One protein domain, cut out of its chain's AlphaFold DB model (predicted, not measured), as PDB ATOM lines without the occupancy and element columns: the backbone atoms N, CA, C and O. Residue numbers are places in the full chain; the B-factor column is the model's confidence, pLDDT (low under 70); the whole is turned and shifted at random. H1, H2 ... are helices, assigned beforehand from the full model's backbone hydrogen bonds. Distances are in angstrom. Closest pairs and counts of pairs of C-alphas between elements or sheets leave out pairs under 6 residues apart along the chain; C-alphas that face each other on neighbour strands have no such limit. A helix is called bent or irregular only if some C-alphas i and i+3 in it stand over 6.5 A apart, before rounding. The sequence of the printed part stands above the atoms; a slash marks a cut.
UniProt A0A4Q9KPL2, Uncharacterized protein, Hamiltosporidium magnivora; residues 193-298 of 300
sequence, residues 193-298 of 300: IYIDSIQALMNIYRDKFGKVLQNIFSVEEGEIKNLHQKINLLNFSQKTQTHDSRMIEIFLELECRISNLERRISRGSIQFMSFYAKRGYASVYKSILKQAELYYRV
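AT A GLANCE: This is residues 193 to 298 of the 300 residues of an uncharacterized protein of Hamiltosporidium magnivora (UniProt A0A4Q9KPL2). A helical hairpin, made by the two arms of the folded helix H1 side by side, packs on one side of the long helix H2, and the arm H3b runs along H2 on the other side, so that four aligned rods have H2 in the middle. The short arm H3a lies crosswise to H2 near residues 259 to 263. The printed part has 106 residues with three named helices, H1, H2 and H3 in that order, and no named strand; its class is all helix. It is compact, with a radius of gyration of the C-alphas of 14.9 A, and elongated, spanning 43 by 27 by 18 A.

IN THESE COORDINATES: The longest helix, H1, residues 193 to 232, was assigned as one helix by its hydrogen bonds but is bent: C-alphas 212 and 215 are 8.9 A apart. Its arm H1a, residues 193 to 212, begins with C-alpha 193 at (36.704, 33.720, 44.001) and is 28.9 A long. H1a has a kink of 52 degrees near residue 206 and is irregular, with C-alphas 208 and 211 8.1 A apart. Arm H1b, residues 215 to 232, is 26.3 A long. H2, residues 241 to 265, measures 36.3 A from C-alpha 241 at (16.165, 34.872, 47.593) to C-alpha 265. H3, residues 271 to 296, was likewise assigned as one helix by its hydrogen bonds but is bent, with C-alphas 278 and 281 9.6 A apart. Its arm H3a, residues 271 to 278, is irregular, with C-alphas 272 and 275 7.7 A apart. Arm H3b, residues 281 to 296, is 21.6 A long and ends with C-alpha 296 at (14.837, 27.008, 42.453).

HOW THE PARTS SIT: H1a and H1b touch and run opposite ways at a shallow tilt of 8 degrees; their closest C-alphas, of Arg 206 and Phe 217, are 6.4 A apart. H1b and H2 form a helical hairpin at a shallow tilt of 16 degrees, closest at the C-alphas of Leu 227 and Ile 250, 6.4 A; H2 touches H1b with residues 247 to 257 alone. With residues 254 to 265 alone H2 touches H1a, the same way at 21 degrees, closest at the C-alphas of Phe 209 and Ile 265, 7.3 A. H3b touches H2, opposite ways at a shallow tilt of 31 degrees, closest at the C-alphas of Asn 260 and Tyr 281, 6.6 A. H3a is about perpendicular to H2, at 85 degrees, and touches its residues 259 to 263 alone; the closest C-alphas, of Arg 263 and Met 273, are 6.0 A apart. H3a and H3b are close but not clearly touching, and only just about perpendicular at 71 degrees. H1a and H1b are both apart from H3a and H3b. In H2 and H3b every O i to N i+4 pair is within hydrogen-bond range; in H1a 14 of 16 are, in H1b 13 of 14, and in H3a 0 of 4, beside 4 of 5 O i to N i+3 pairs.

THE WHOLE: The two C-alphas farthest apart, of Lys 211 and Val 298, are 44.9 A apart. The printed part has no cut; the link from H1 to H2 is short, that from H2 to H3 tight. The mean pLDDT of the printed part is 82.0, and residues 235 to 239, 268 to 274, 277 to 278 and 297 to 298 are under 70.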
ATOM      1  N   ILE A 193      35.303  34.084  44.282       82.56
ATOM      2  CA  ILE A 193      36.704  33.720  44.001       82.56
ATOM      3  C   ILE A 193      36.870  32.686  42.875       82.56
ATOM      4  O   ILE A 193      37.905  32.623  42.210       82.56
ATOM      5  N   TYR A 194      35.846  31.874  42.599       86.06
ATOM      6  CA  TYR A 194      35.925  30.903  41.509       86.06
ATOM      7  C   TYR A 194      35.883  31.548  40.130       86.06
ATOM      8  O   TYR A 194      36.332  30.925  39.168       86.06
ATOM      9  N   ILE A 195      35.415  32.792  40.001       86.06
ATOM     10  CA  ILE A 195      35.499  33.512  38.728       86.06
ATOM     11  C   ILE A 195      36.961  33.720  38.342       86.06
ATOM     12  O   ILE A 195      37.322  33.464  37.194       86.06
ATOM     13  N   ASP A 196      37.810  34.106  39.293       86.44
ATOM     14  CA  ASP A 196      39.243  34.302  39.055       86.44
ATOM     15  C   ASP A 196      39.912  32.986  38.653       86.44
ATOM     16  O   ASP A 196      40.689  32.928  37.699       86.44
ATOM     17  N   SER A 197      39.521  31.889  39.307       87.38
ATOM     18  CA  SER A 197      39.984  30.541  38.957       87.38
ATOM     19  C   SER A 197      39.562  30.136  37.536       87.38
ATOM     20  O   SER A 197      40.337  29.532  36.789       87.38
ATOM     21  N   ILE A 198      38.349  30.509  37.118       88.69
ATOM     22  CA  ILE A 198      37.865  30.308  35.746       88.69
ATOM     23  C   ILE A 198      38.639  31.178  34.752       88.69
ATOM     24  O   ILE A 198      39.004  30.691  33.681       88.69
ATOM     25  N   GLN A 199      38.928  32.435  35.084       88.25
ATOM     26  CA  GLN A 199      39.729  33.323  34.240       88.25
ATOM     27  C   GLN A 199      41.161  32.794  34.067       88.25
ATOM     28  O   GLN A 199      41.687  32.783  32.953       88.25
ATOM     29  N   ALA A 200      41.775  32.275  35.131       87.19
ATOM     30  CA  ALA A 200      43.075  31.615  35.053       87.19
ATOM     31  C   ALA A 200      43.028  30.393  34.119       87.19
ATOM     32  O   ALA A 200      43.874  30.248  33.232       87.19
ATOM     33  N   LEU A 201      41.992  29.558  34.241       87.62
ATOM     34  CA  LEU A 201      41.777  28.422  33.343       87.62
ATOM     35  C   LEU A 201      41.602  28.862  31.881       87.62
ATOM     36  O   LEU A 201      42.153  28.234  30.973       87.62
ATOM     37  N   MET A 202      40.858  29.943  31.641       88.50
ATOM     38  CA  MET A 202      40.694  30.519  30.309       88.50
ATOM     39  C   MET A 202      42.023  30.943  29.698       88.50
ATOM     40  O   MET A 202      42.279  30.602  28.543       88.50
ATOM     41  N   ASN A 203      42.872  31.624  30.470       86.12
ATOM     42  CA  ASN A 203      44.201  32.030  30.018       86.12
ATOM     43  C   ASN A 203      45.025  30.799  29.607       86.12
ATOM     44  O   ASN A 203      45.549  30.757  28.497       86.12
ATOM     45  N   ILE A 204      45.023  29.733  30.419       85.00
ATOM     46  CA  ILE A 204      45.701  28.467  30.086       85.00
ATOM     47  C   ILE A 204      45.176  27.881  28.767       85.00
ATOM     48  O   ILE A 204      45.947  27.377  27.943       85.00
ATOM     49  N   TYR A 205      43.859  27.902  28.556       87.25
ATOM     50  CA  TYR A 205      43.263  27.403  27.318       87.25
ATOM     51  C   TYR A 205      43.588  28.289  26.115       87.25
ATOM     52  O   TYR A 205      43.879  27.743  25.048       87.25
ATOM     53  N   ARG A 206      43.590  29.615  26.268       87.00
ATOM     54  CA  ARG A 206      43.998  30.555  25.219       87.00
ATOM     55  C   ARG A 206      45.448  30.316  24.827       87.00
ATOM     56  O   ARG A 206      45.736  30.181  23.643       87.00
ATOM     57  N   ASP A 207      46.349  30.179  25.787       84.62
ATOM     58  CA  ASP A 207      47.774  30.028  25.488       84.62
ATOM     59  C   ASP A 207      48.046  28.707  24.746       84.62
ATOM     60  O   ASP A 207      48.864  28.645  23.827       84.62
ATOM     61  N   LYS A 208      47.293  27.647  25.072       82.38
ATOM     62  CA  LYS A 208      47.424  26.330  24.426       82.38
ATOM     63  C   LYS A 208      46.680  26.197  23.096       82.38
ATOM     64  O   LYS A 208      47.132  25.459  22.220       82.38
ATOM     65  N   PHE A 209      45.517  26.828  22.949       83.38
ATOM     66  CA  PHE A 209      44.583  26.567  21.840       83.38
ATOM     67  C   PHE A 209      44.167  27.825  21.064       83.38
ATOM     68  O   PHE A 209      43.433  27.722  20.079       83.38
ATOM     69  N   GLY A 210      44.645  29.001  21.469       78.06
ATOM     70  CA  GLY A 210      44.233  30.313  20.971       78.06
ATOM     71  C   GLY A 210      44.436  30.490  19.476       78.06
ATOM     72  O   GLY A 210      43.549  31.014  18.815       78.06
ATOM     73  N   LYS A 211      45.514  29.938  18.905       79.81
ATOM     74  CA  LYS A 211      45.766  29.995  17.451       79.81
ATOM     75  C   LYS A 211      44.636  29.385  16.609       79.81
ATOM     76  O   LYS A 211      44.430  29.795  15.477       79.81
ATOM     77  N   VAL A 212      43.905  28.403  17.147       76.62
ATOM     78  CA  VAL A 212      42.842  27.681  16.420       76.62
ATOM     79  C   VAL A 212      41.457  28.284  16.680       76.62
ATOM     80  O   VAL A 212      40.539  28.080  15.891       76.62
ATOM     81  N   LEU A 213      41.276  29.000  17.795       80.81
ATOM     82  CA  LEU A 213      39.969  29.459  18.282       80.81
ATOM     83  C   LEU A 213      39.998  30.933  18.729       80.81
ATOM     84  O   LEU A 213      39.251  31.310  19.628       80.81
ATOM     85  N   GLN A 214      40.848  31.769  18.128       78.94
ATOM     86  CA  GLN A 214      41.163  33.120  18.617       78.94
ATOM     87  C   GLN A 214      39.917  33.992  18.835       78.94
ATOM     88  O   GLN A 214      39.707  34.497  19.934       78.94
ATOM     89  N   ASN A 215      39.035  34.063  17.832       82.88
ATOM     90  CA  ASN A 215      37.786  34.831  17.907       82.88
ATOM     91  C   ASN A 215      36.804  34.286  18.954       82.88
ATOM     92  O   ASN A 215      35.939  35.004  19.435       82.88
ATOM     93  N   ILE A 216      36.899  32.997  19.288       86.56
ATOM     94  CA  ILE A 216      36.050  32.388  20.313       86.56
ATOM     95  C   ILE A 216      36.582  32.744  21.700       86.56
ATOM     96  O   ILE A 216      35.790  33.068  22.576       86.56
ATOM     97  N   PHE A 217      37.902  32.708  21.900       88.19
ATOM     98  CA  PHE A 217      38.501  33.068  23.183       88.19
ATOM     99  C   PHE A 217      38.253  34.531  23.543       88.19
ATOM    100  O   PHE A 217      37.843  34.789  24.668       88.19
ATOM    101  N   SER A 218      38.413  35.464  22.599       85.69
ATOM    102  CA  SER A 218      38.166  36.889  22.865       85.69
ATOM    103  C   SER A 218      36.727  37.161  23.316       85.69
ATOM    104  O   SER A 218      36.512  37.907  24.270       85.69
ATOM    105  N   VAL A 219      35.748  36.512  22.677       90.25
ATOM    106  CA  VAL A 219      34.336  36.612  23.064       90.25
ATOM    107  C   VAL A 219      34.116  36.032  24.460       90.25
ATOM    108  O   VAL A 219      33.578  36.720  25.319       90.25
ATOM    109  N   GLU A 220      34.546  34.796  24.719       91.12
ATOM    110  CA  GLU A 220      34.299  34.167  26.025       91.12
ATOM    111  C   GLU A 220      35.025  34.899  27.172       91.12
ATOM    112  O   GLU A 220      34.500  34.953  28.282       91.12
ATOM    113  N   GLU A 221      36.191  35.506  26.923       89.62
ATOM    114  CA  GLU A 221      36.913  36.298  27.929       89.62
ATOM    115  C   GLU A 221      36.154  37.576  28.281       89.62
ATOM    116  O   GLU A 221      36.037  37.917  29.459       89.62
ATOM    117  N   GLY A 222      35.618  38.273  27.272       90.62
ATOM    118  CA  GLY A 222      34.759  39.438  27.484       90.62
ATOM    119  C   GLY A 222      33.516  39.078  28.296       90.62
ATOM    120  O   GLY A 222      33.181  39.752  29.266       90.62
ATOM    121  N   GLU A 223      32.883  37.957  27.967       93.38
ATOM    122  CA  GLU A 223      31.688  37.477  28.660       93.38
ATOM    123  C   GLU A 223      31.970  37.080  30.116       93.38
ATOM    124  O   GLU A 223      31.201  37.423  31.013       93.38
ATOM    125  N   ILE A 224      33.098  36.420  30.388       91.06
ATOM    126  CA  ILE A 224      33.489  36.058  31.757       91.06
ATOM    127  C   ILE A 224      33.874  37.296  32.576       91.06
ATOM    128  O   ILE A 224      33.526  37.372  33.756       91.06
ATOM    129  N   LYS A 225      34.504  38.308  31.967       90.56
ATOM    130  CA  LYS A 225      34.715  39.616  32.614       90.56
ATOM    131  C   LYS A 225      33.389  40.306  32.945       90.56
ATOM    132  O   LYS A 225      33.239  40.807  34.056       90.56
ATOM    133  N   ASN A 226      32.414  40.272  32.037       93.12
ATOM    134  CA  ASN A 226      31.082  40.830  32.282       93.12
ATOM    135  C   ASN A 226      30.368  40.109  33.439       93.12
ATOM    136  O   ASN A 226      29.719  40.750  34.264       93.12
ATOM    137  N   LEU A 227      30.496  38.781  33.536       92.62
ATOM    138  CA  LEU A 227      29.952  38.003  34.658       92.62
ATOM    139  C   LEU A 227      30.649  38.342  35.982       92.62
ATOM    140  O   LEU A 227      29.971  38.473  37.000       92.62
ATOM    141  N   HIS A 228      31.967  38.566  35.962       90.38
ATOM    142  CA  HIS A 228      32.706  39.060  37.128       90.38
ATOM    143  C   HIS A 228      32.161  40.420  37.589       90.38
ATOM    144  O   HIS A 228      31.786  40.584  38.748       90.38
ATOM    145  N   GLN A 229      32.012  41.378  36.672       89.19
ATOM    146  CA  GLN A 229      31.446  42.692  36.993       89.19
ATOM    147  C   GLN A 229      30.034  42.588  37.578       89.19
ATOM    148  O   GLN A 229      29.734  43.263  38.558       89.19
ATOM    149  N   LYS A 230      29.180  41.707  37.038       89.94
ATOM    150  CA  LYS A 230      27.840  41.460  37.594       89.94
ATOM    151  C   LYS A 230      27.896  40.977  39.041       89.94
ATOM    152  O   LYS A 230      27.092  41.448  39.834       89.94
ATOM    153  N   ILE A 231      28.827  40.084  39.386       86.88
ATOM    154  CA  ILE A 231      29.003  39.625  40.773       86.88
ATOM    155  C   ILE A 231      29.447  40.772  41.679       86.88
ATOM    156  O   ILE A 231      28.893  40.924  42.761       86.88
ATOM    157  N   ASN A 232      30.356  41.632  41.220       83.69
ATOM    158  CA  ASN A 232      30.813  42.784  42.005       83.69
ATOM    159  C   ASN A 232      29.715  43.841  42.223       83.69
ATOM    160  O   ASN A 232      29.753  44.575  43.206       83.69
ATOM    161  N   LEU A 233      28.730  43.911  41.323       83.75
ATOM    162  CA  LEU A 233      27.553  44.776  41.451       83.75
ATOM    163  C   LEU A 233      26.449  44.171  42.334       83.75
ATOM    164  O   LEU A 233      25.495  44.871  42.679       83.75
ATOM    165  N   LEU A 234      26.534  42.884  42.691       81.44
ATOM    166  CA  LEU A 234      25.600  42.291  43.642       81.44
ATOM    167  C   LEU A 234      25.931  42.809  45.040       81.44
ATOM    168  O   LEU A 234      27.023  42.624  45.566       81.44
ATOM    169  N   ASN A 235      24.961  43.484  45.646       64.12
ATOM    170  CA  ASN A 235      25.123  44.046  46.973       64.12
ATOM    171  C   ASN A 235      25.094  42.907  48.012       64.12
ATOM    172  O   ASN A 235      24.023  42.423  48.382       64.12
ATOM    173  N   PHE A 236      26.269  42.469  48.479       62.72
ATOM    174  CA  PHE A 236      26.434  41.343  49.419       62.72
ATOM    175  C   PHE A 236      25.782  41.568  50.797       62.72
ATOM    176  O   PHE A 236      25.690  40.645  51.604       62.72
ATOM    177  N   SER A 237      25.323  42.791  51.070       54.69
ATOM    178  CA  SER A 237      24.640  43.178  52.308       54.69
ATOM    179  C   SER A 237      23.191  42.676  52.401       54.69
ATOM    180  O   SER A 237      22.631  42.648  53.495       54.69
ATOM    181  N   GLN A 238      22.579  42.233  51.295       57.47
ATOM    182  CA  GLN A 238      21.193  41.755  51.264       57.47
ATOM    183  C   GLN A 238      21.124  40.271  50.873       57.47
ATOM    184  O   GLN A 238      20.994  39.930  49.695       57.47
ATOM    185  N   LYS A 239      21.156  39.371  51.868       63.09
ATOM    186  CA  LYS A 239      20.831  37.942  51.680       63.09
ATOM    187  C   LYS A 239      19.338  37.777  51.397       63.09
ATOM    188  O   LYS A 239      18.538  37.542  52.297       63.09
ATOM    189  N   THR A 240      18.965  37.957  50.138       71.12
ATOM    190  CA  THR A 240      17.598  37.776  49.641       71.12
ATOM    191  C   THR A 240      17.541  36.578  48.701       71.12
ATOM    192  O   THR A 240      18.513  36.254  48.024       71.12
ATOM    193  N   GLN A 241      16.373  35.951  48.569       73.06
ATOM    194  CA  GLN A 241      16.165  34.872  47.593       73.06
ATOM    195  C   GLN A 241      16.497  35.314  46.152       73.06
ATOM    196  O   GLN A 241      16.977  34.527  45.330       73.06
ATOM    197  N   THR A 242      16.281  36.597  45.842       76.25
ATOM    198  CA  THR A 242      16.660  37.213  44.565       76.25
ATOM    199  C   THR A 242      18.175  37.270  44.383       76.25
ATOM    200  O   THR A 242      18.660  36.999  43.284       76.25
ATOM    201  N   HIS A 243      18.926  37.593  45.440       80.88
ATOM    202  CA  HIS A 243      20.388  37.566  45.429       80.88
ATOM    203  C   HIS A 243      20.909  36.154  45.124       80.88
ATOM    204  O   HIS A 243      21.684  35.972  44.185       80.88
ATOM    205  N   ASP A 244      20.415  35.145  45.844       80.56
ATOM    206  CA  ASP A 244      20.873  33.760  45.692       80.56
ATOM    207  C   ASP A 244      20.554  33.204  44.302       80.56
ATOM    208  O   ASP A 244      21.396  32.570  43.662       80.56
ATOM    209  N   SER A 245      19.368  33.523  43.775       81.50
ATOM    210  CA  SER A 245      18.980  33.151  42.411       81.50
ATOM    211  C   SER A 245      19.927  33.749  41.366       81.50
ATOM    212  O   SER A 245      20.377  33.037  40.469       81.50
ATOM    213  N   ARG A 246      20.281  35.037  41.498       85.31
ATOM    214  CA  ARG A 246      21.206  35.716  40.574       85.31
ATOM    215  C   ARG A 246      22.616  35.144  40.648       85.31
ATOM    216  O   ARG A 246      23.230  34.929  39.607       85.31
ATOM    217  N   MET A 247      23.116  34.863  41.852       86.75
ATOM    218  CA  MET A 247      24.417  34.211  42.028       86.75
ATOM    219  C   MET A 247      24.447  32.874  41.288       86.75
ATOM    220  O   MET A 247      25.338  32.621  40.479       86.75
ATOM    221  N   ILE A 248      23.427  32.042  41.489       87.75
ATOM    222  CA  ILE A 248      23.334  30.729  40.846       87.75
ATOM    223  C   ILE A 248      23.275  30.847  39.327       87.75
ATOM    224  O   ILE A 248      23.972  30.102  38.643       87.75
ATOM    225  N   GLU A 249      22.486  31.776  38.790       89.31
ATOM    226  CA  GLU A 249      22.432  32.026  37.346       89.31
ATOM    227  C   GLU A 249      23.816  32.361  36.782       89.31
ATOM    228  O   GLU A 249      24.221  31.767  35.781       89.31
ATOM    229  N   ILE A 250      24.579  33.222  37.463       91.69
ATOM    230  CA  ILE A 250      25.932  33.589  37.038       91.69
ATOM    231  C   ILE A 250      26.865  32.371  37.053       91.69
ATOM    232  O   ILE A 250      27.542  32.116  36.057       91.69
ATOM    233  N   PHE A 251      26.881  31.571  38.123       92.19
ATOM    234  CA  PHE A 251      27.748  30.384  38.198       92.19
ATOM    235  C   PHE A 251      27.351  29.279  37.213       92.19
ATOM    236  O   PHE A 251      28.221  28.614  36.641       92.19
ATOM    237  N   LEU A 252      26.055  29.105  36.952       91.44
ATOM    238  CA  LEU A 252      25.577  28.207  35.903       91.44
ATOM    239  C   LEU A 252      25.998  28.694  34.514       91.44
ATOM    240  O   LEU A 252      26.379  27.869  33.679       91.44
ATOM    241  N   GLU A 253      25.950  30.002  34.257       93.38
ATOM    242  CA  GLU A 253      26.422  30.584  33.000       93.38
ATOM    243  C   GLU A 253      27.926  30.375  32.816       93.38
ATOM    244  O   GLU A 253      28.351  29.892  31.764       93.38
ATOM    245  N   LEU A 254      28.713  30.668  33.855       93.12
ATOM    246  CA  LEU A 254      30.161  30.475  33.874       93.12
ATOM    247  C   LEU A 254      30.532  29.038  33.497       93.12
ATOM    248  O   LEU A 254      31.280  28.823  32.537       93.12
ATOM    249  N   GLU A 255      29.964  28.040  34.184       92.19
ATOM    250  CA  GLU A 255      30.264  26.644  33.856       92.19
ATOM    251  C   GLU A 255      29.779  26.282  32.457       92.19
ATOM    252  O   GLU A 255      30.501  25.597  31.742       92.19
ATOM    253  N   CYS A 256      28.592  26.739  32.039       91.88
ATOM    254  CA  CYS A 256      28.024  26.463  30.717       91.88
ATOM    255  C   CYS A 256      28.934  26.969  29.583       91.88
ATOM    256  O   CYS A 256      29.124  26.273  28.576       91.88
ATOM    257  N   ARG A 257      29.530  28.155  29.752       91.81
ATOM    258  CA  ARG A 257      30.476  28.756  28.801       91.81
ATOM    259  C   ARG A 257      31.769  27.960  28.714       91.81
ATOM    260  O   ARG A 257      32.122  27.500  27.625       91.81
ATOM    261  N   ILE A 258      32.412  27.699  29.854       91.00
ATOM    262  CA  ILE A 258      33.646  26.899  29.917       91.00
ATOM    263  C   ILE A 258      33.415  25.503  29.340       91.00
ATOM    264  O   ILE A 258      34.150  25.048  28.467       91.00
ATOM    265  N   SER A 259      32.320  24.867  29.727       89.69
ATOM    266  CA  SER A 259      31.855  23.596  29.189       89.69
ATOM    267  C   SER A 259      31.737  23.582  27.657       89.69
ATOM    268  O   SER A 259      32.203  22.655  26.980       89.69
ATOM    269  N   ASN A 260      31.110  24.604  27.073       88.50
ATOM    270  CA  ASN A 260      30.974  24.711  25.624       88.50
ATOM    271  C   ASN A 260      32.324  24.977  24.936       88.50
ATOM    272  O   ASN A 260      32.575  24.423  23.860       88.50
ATOM    273  N   LEU A 261      33.205  25.765  25.552       88.62
ATOM    274  CA  LEU A 261      34.566  26.000  25.071       88.62
ATOM    275  C   LEU A 261      35.391  24.702  25.061       88.62
ATOM    276  O   LEU A 261      35.954  24.339  24.027       88.62
ATOM    277  N   GLU A 262      35.379  23.936  26.152       87.81
ATOM    278  CA  GLU A 262      36.065  22.638  26.280       87.81
ATOM    279  C   GLU A 262      35.557  21.628  25.233       87.81
ATOM    280  O   GLU A 262      36.326  20.868  24.629       87.81
ATOM    281  N   ARG A 263      34.257  21.663  24.917       85.12
ATOM    282  CA  ARG A 263      33.686  20.887  23.809       85.12
ATOM    283  C   ARG A 263      34.226  21.318  22.445       85.12
ATOM    284  O   ARG A 263      34.475  20.461  21.593       85.12
ATOM    285  N   ARG A 264      34.357  22.625  22.197       84.25
ATOM    286  CA  ARG A 264      34.907  23.154  20.936       84.25
ATOM    287  C   ARG A 264      36.371  22.736  20.780       84.25
ATOM    288  O   ARG A 264      36.727  22.213  19.726       84.25
ATOM    289  N   ILE A 265      37.166  22.839  21.849       85.44
ATOM    290  CA  ILE A 265      38.567  22.380  21.899       85.44
ATOM    291  C   ILE A 265      38.671  20.878  21.590       85.44
ATOM    292  O   ILE A 265      39.533  20.456  20.817       85.44
ATOM    293  N   SER A 266      37.773  20.063  22.149       77.81
ATOM    294  CA  SER A 266      37.735  18.610  21.919       77.81
ATOM    295  C   SER A 266      37.028  18.190  20.622       77.81
ATOM    296  O   SER A 266      36.932  16.999  20.333       77.81
ATOM    297  N   ARG A 267      36.509  19.131  19.817       73.19
ATOM    298  CA  ARG A 267      35.764  18.864  18.564       73.19
ATOM    299  C   ARG A 267      34.631  17.831  18.722       73.19
ATOM    300  O   ARG A 267      34.248  17.141  17.773       73.19
ATOM    301  N   GLY A 268      34.060  17.739  19.925       62.09
ATOM    302  CA  GLY A 268      32.992  16.795  20.255       62.09
ATOM    303  C   GLY A 268      33.435  15.338  20.433       62.09
ATOM    304  O   GLY A 268      32.575  14.463  20.384       62.09
ATOM    305  N   SER A 269      34.727  15.065  20.653       61.22
ATOM    306  CA  SER A 269      35.211  13.739  21.072       61.22
ATOM    307  C   SER A 269      34.823  13.388  22.514       61.22
ATOM    308  O   SER A 269      35.030  12.268  22.953       61.22
ATOM    309  N   ILE A 270      34.239  14.314  23.273       61.94
ATOM    310  CA  ILE A 270      33.831  14.078  24.658       61.94
ATOM    311  C   ILE A 270      32.314  13.857  24.701       61.94
ATOM    312  O   ILE A 270      31.535  14.805  24.571       61.94
ATOM    313  N   GLN A 271      31.881  12.607  24.920       58.44
ATOM    314  CA  GLN A 271      30.453  12.245  24.982       58.44
ATOM    315  C   GLN A 271      29.685  13.019  26.057       58.44
ATOM    316  O   GLN A 271      28.520  13.362  25.838       58.44
ATOM    317  N   PHE A 272      30.336  13.341  27.181       58.75
ATOM    318  CA  PHE A 272      29.717  14.095  28.271       58.75
ATOM    319  C   PHE A 272      29.156  15.445  27.794       58.75
ATOM    320  O   PHE A 272      28.080  15.839  28.224       58.75
ATOM    321  N   MET A 273      29.795  16.078  26.803       65.31
ATOM    322  CA  MET A 273      29.425  17.391  26.250       65.31
ATOM    323  C   MET A 273      28.637  17.310  24.935       65.31
ATOM    324  O   MET A 273      28.417  18.318  24.257       65.31
ATOM    325  N   SER A 274      28.199  16.109  24.550       66.94
ATOM    326  CA  SER A 274      27.516  15.860  23.272       66.94
ATOM    327  C   SER A 274      26.174  16.590  23.138       66.94
ATOM    328  O   SER A 274      25.712  16.826  22.020       66.94
ATOM    329  N   PHE A 275      25.555  17.002  24.249       70.12
ATOM    330  CA  PHE A 275      24.273  17.710  24.235       70.12
ATOM    331  C   PHE A 275      24.350  19.086  23.556       70.12
ATOM    332  O   PHE A 275      23.417  19.472  22.852       70.12
ATOM    333  N   TYR A 276      25.490  19.768  23.649       75.75
ATOM    334  CA  TYR A 276      25.750  21.000  22.899       75.75
ATOM    335  C   TYR A 276      25.936  20.762  21.398       75.75
ATOM    336  O   TYR A 276      25.641  21.653  20.611       75.75
ATOM    337  N   ALA A 277      26.411  19.586  20.969       69.38
ATOM    338  CA  ALA A 277      26.560  19.297  19.540       69.38
ATOM    339  C   ALA A 277      25.200  19.201  18.830       69.38
ATOM    340  O   ALA A 277      25.111  19.516  17.651       69.38
ATOM    341  N   LYS A 278      24.145  18.794  19.551       68.50
ATOM    342  CA  LYS A 278      22.784  18.679  19.007       68.50
ATOM    343  C   LYS A 278      21.989  19.988  19.036       68.50
ATOM    344  O   LYS A 278      21.053  20.123  18.262       68.50
ATOM    345  N   ARG A 279      22.287  20.895  19.973       72.50
ATOM    346  CA  ARG A 279      21.422  22.052  20.284       72.50
ATOM    347  C   ARG A 279      22.141  23.409  20.285       72.50
ATOM    348  O   ARG A 279      21.483  24.439  20.254       72.50
ATOM    349  N   GLY A 280      23.474  23.435  20.302       81.06
ATOM    350  CA  GLY A 280      24.258  24.664  20.450       81.06
ATOM    351  C   GLY A 280      24.226  25.241  21.871       81.06
ATOM    352  O   GLY A 280      23.488  24.772  22.734       81.06
ATOM    353  N   TYR A 281      25.058  26.256  22.127       87.50
ATOM    354  CA  TYR A 281      25.175  26.902  23.442       87.50
ATOM    355  C   TYR A 281      23.869  27.568  23.890       87.50
ATOM    356  O   TYR A 281      23.339  27.205  24.935       87.50
ATOM    357  N   ALA A 282      23.315  28.473  23.075       88.69
ATOM    358  CA  ALA A 282      22.156  29.284  23.451       88.69
ATOM    359  C   ALA A 282      20.927  28.437  23.833       88.69
ATOM    360  O   ALA A 282      20.281  28.690  24.847       88.69
ATOM    361  N   SER A 283      20.636  27.379  23.065       89.81
ATOM    362  CA  SER A 283      19.523  26.464  23.359       89.81
ATOM    363  C   SER A 283      19.738  25.692  24.663       89.81
ATOM    364  O   SER A 283      18.817  25.551  25.469       89.81
ATOM    365  N   VAL A 284      20.959  25.197  24.885       89.75
ATOM    366  CA  VAL A 284      21.304  24.461  26.104       89.75
ATOM    367  C   VAL A 284      21.231  25.373  27.320       89.75
ATOM    368  O   VAL A 284      20.605  24.993  28.305       89.75
ATOM    369  N   TYR A 285      21.795  26.578  27.237       91.81
ATOM    370  CA  TYR A 285      21.761  27.545  28.327       91.81
ATOM    371  C   TYR A 285      20.325  27.950  28.678       91.81
ATOM    372  O   TYR A 285      19.924  27.836  29.832       91.81
ATOM    373  N   LYS A 286      19.489  28.261  27.676       91.88
ATOM    374  CA  LYS A 286      18.053  28.521  27.881       91.88
ATOM    375  C   LYS A 286      17.341  27.349  28.566       91.88
ATOM    376  O   LYS A 286      16.495  27.551  29.434       91.88
ATOM    377  N   SER A 287      17.684  26.112  28.201       91.31
ATOM    378  CA  SER A 287      17.130  24.919  28.849       91.31
ATOM    379  C   SER A 287      17.602  24.756  30.294       91.31
ATOM    380  O   SER A 287      16.824  24.262  31.105       91.31
ATOM    381  N   ILE A 288      18.849  25.119  30.608       90.62
ATOM    382  CA  ILE A 288      19.387  25.091  31.973       90.62
ATOM    383  C   ILE A 288      18.675  26.132  32.829       90.62
ATOM    384  O   ILE A 288      18.226  25.780  33.912       90.62
ATOM    385  N   LEU A 289      18.497  27.359  32.331       89.31
ATOM    386  CA  LEU A 289      17.774  28.411  33.051       89.31
ATOM    387  C   LEU A 289      16.324  28.010  33.327       89.31
ATOM    388  O   LEU A 289      15.893  28.051  34.471       89.31
ATOM    389  N   LYS A 290      15.601  27.490  32.327       89.19
ATOM    390  CA  LYS A 290      14.230  26.993  32.538       89.19
ATOM    391  C   LYS A 290      14.172  25.861  33.572       89.19
ATOM    392  O   LYS A 290      13.236  25.781  34.359       89.19
ATOM    393  N   GLN A 291      15.155  24.958  33.561       87.12
ATOM    394  CA  GLN A 291      15.265  23.918  34.587       87.12
ATOM    395  C   GLN A 291      15.536  24.547  35.958       87.12
ATOM    396  O   GLN A 291      14.876  24.184  36.921       87.12
ATOM    397  N   ALA A 292      16.460  25.504  36.047       85.06
ATOM    398  CA  ALA A 292      16.787  26.197  37.286       85.06
ATOM    399  C   ALA A 292      15.554  26.900  37.870       85.06
ATOM    400  O   ALA A 292      15.261  26.716  39.042       85.06
ATOM    401  N   GLU A 293      14.764  27.599  37.054       82.81
ATOM    402  CA  GLU A 293      13.510  28.228  37.486       82.81
ATOM    403  C   GLU A 293      12.527  27.212  38.083       82.81
ATOM    404  O   GLU A 293      12.010  27.433  39.177       82.81
ATOM    405  N   LEU A 294      12.328  26.071  37.414       78.88
ATOM    406  CA  LEU A 294      11.436  25.006  37.890       78.88
ATOM    407  C   LEU A 294      11.852  24.435  39.249       78.88
ATOM    408  O   LEU A 294      10.992  24.012  40.018       78.88
ATOM    409  N   TYR A 295      13.155  24.381  39.527       72.88
ATOM    410  CA  TYR A 295      13.673  23.757  40.742       72.88
ATOM    411  C   TYR A 295      13.988  24.759  41.856       72.88
ATOM    412  O   TYR A 295      14.014  24.351  43.013       72.88
ATOM    413  N   TYR A 296      14.238  26.031  41.530       71.19
ATOM    414  CA  TYR A 296      14.837  27.008  42.453       71.19
ATOM    415  C   TYR A 296      13.984  28.256  42.679       71.19
ATOM    416  O   TYR A 296      14.149  28.910  43.704       71.19
ATOM    417  N   ARG A 297      13.053  28.581  41.772       63.66
ATOM    418  CA  ARG A 297      12.139  29.725  41.949       63.66
ATOM    419  C   ARG A 297      10.774  29.347  42.531       63.66
ATOM    420  O   ARG A 297       9.965  30.233  42.764       63.66
ATOM    421  N   VAL A 298      10.508  28.066  42.806       46.41
ATOM    422  CA  VAL A 298       9.251  27.646  43.449       46.41
ATOM    423  C   VAL A 298       9.470  27.477  44.950       46.41
ATOM    424  O   VAL A 298       9.781  26.394  45.441       46.41
TER     425      VAL A 298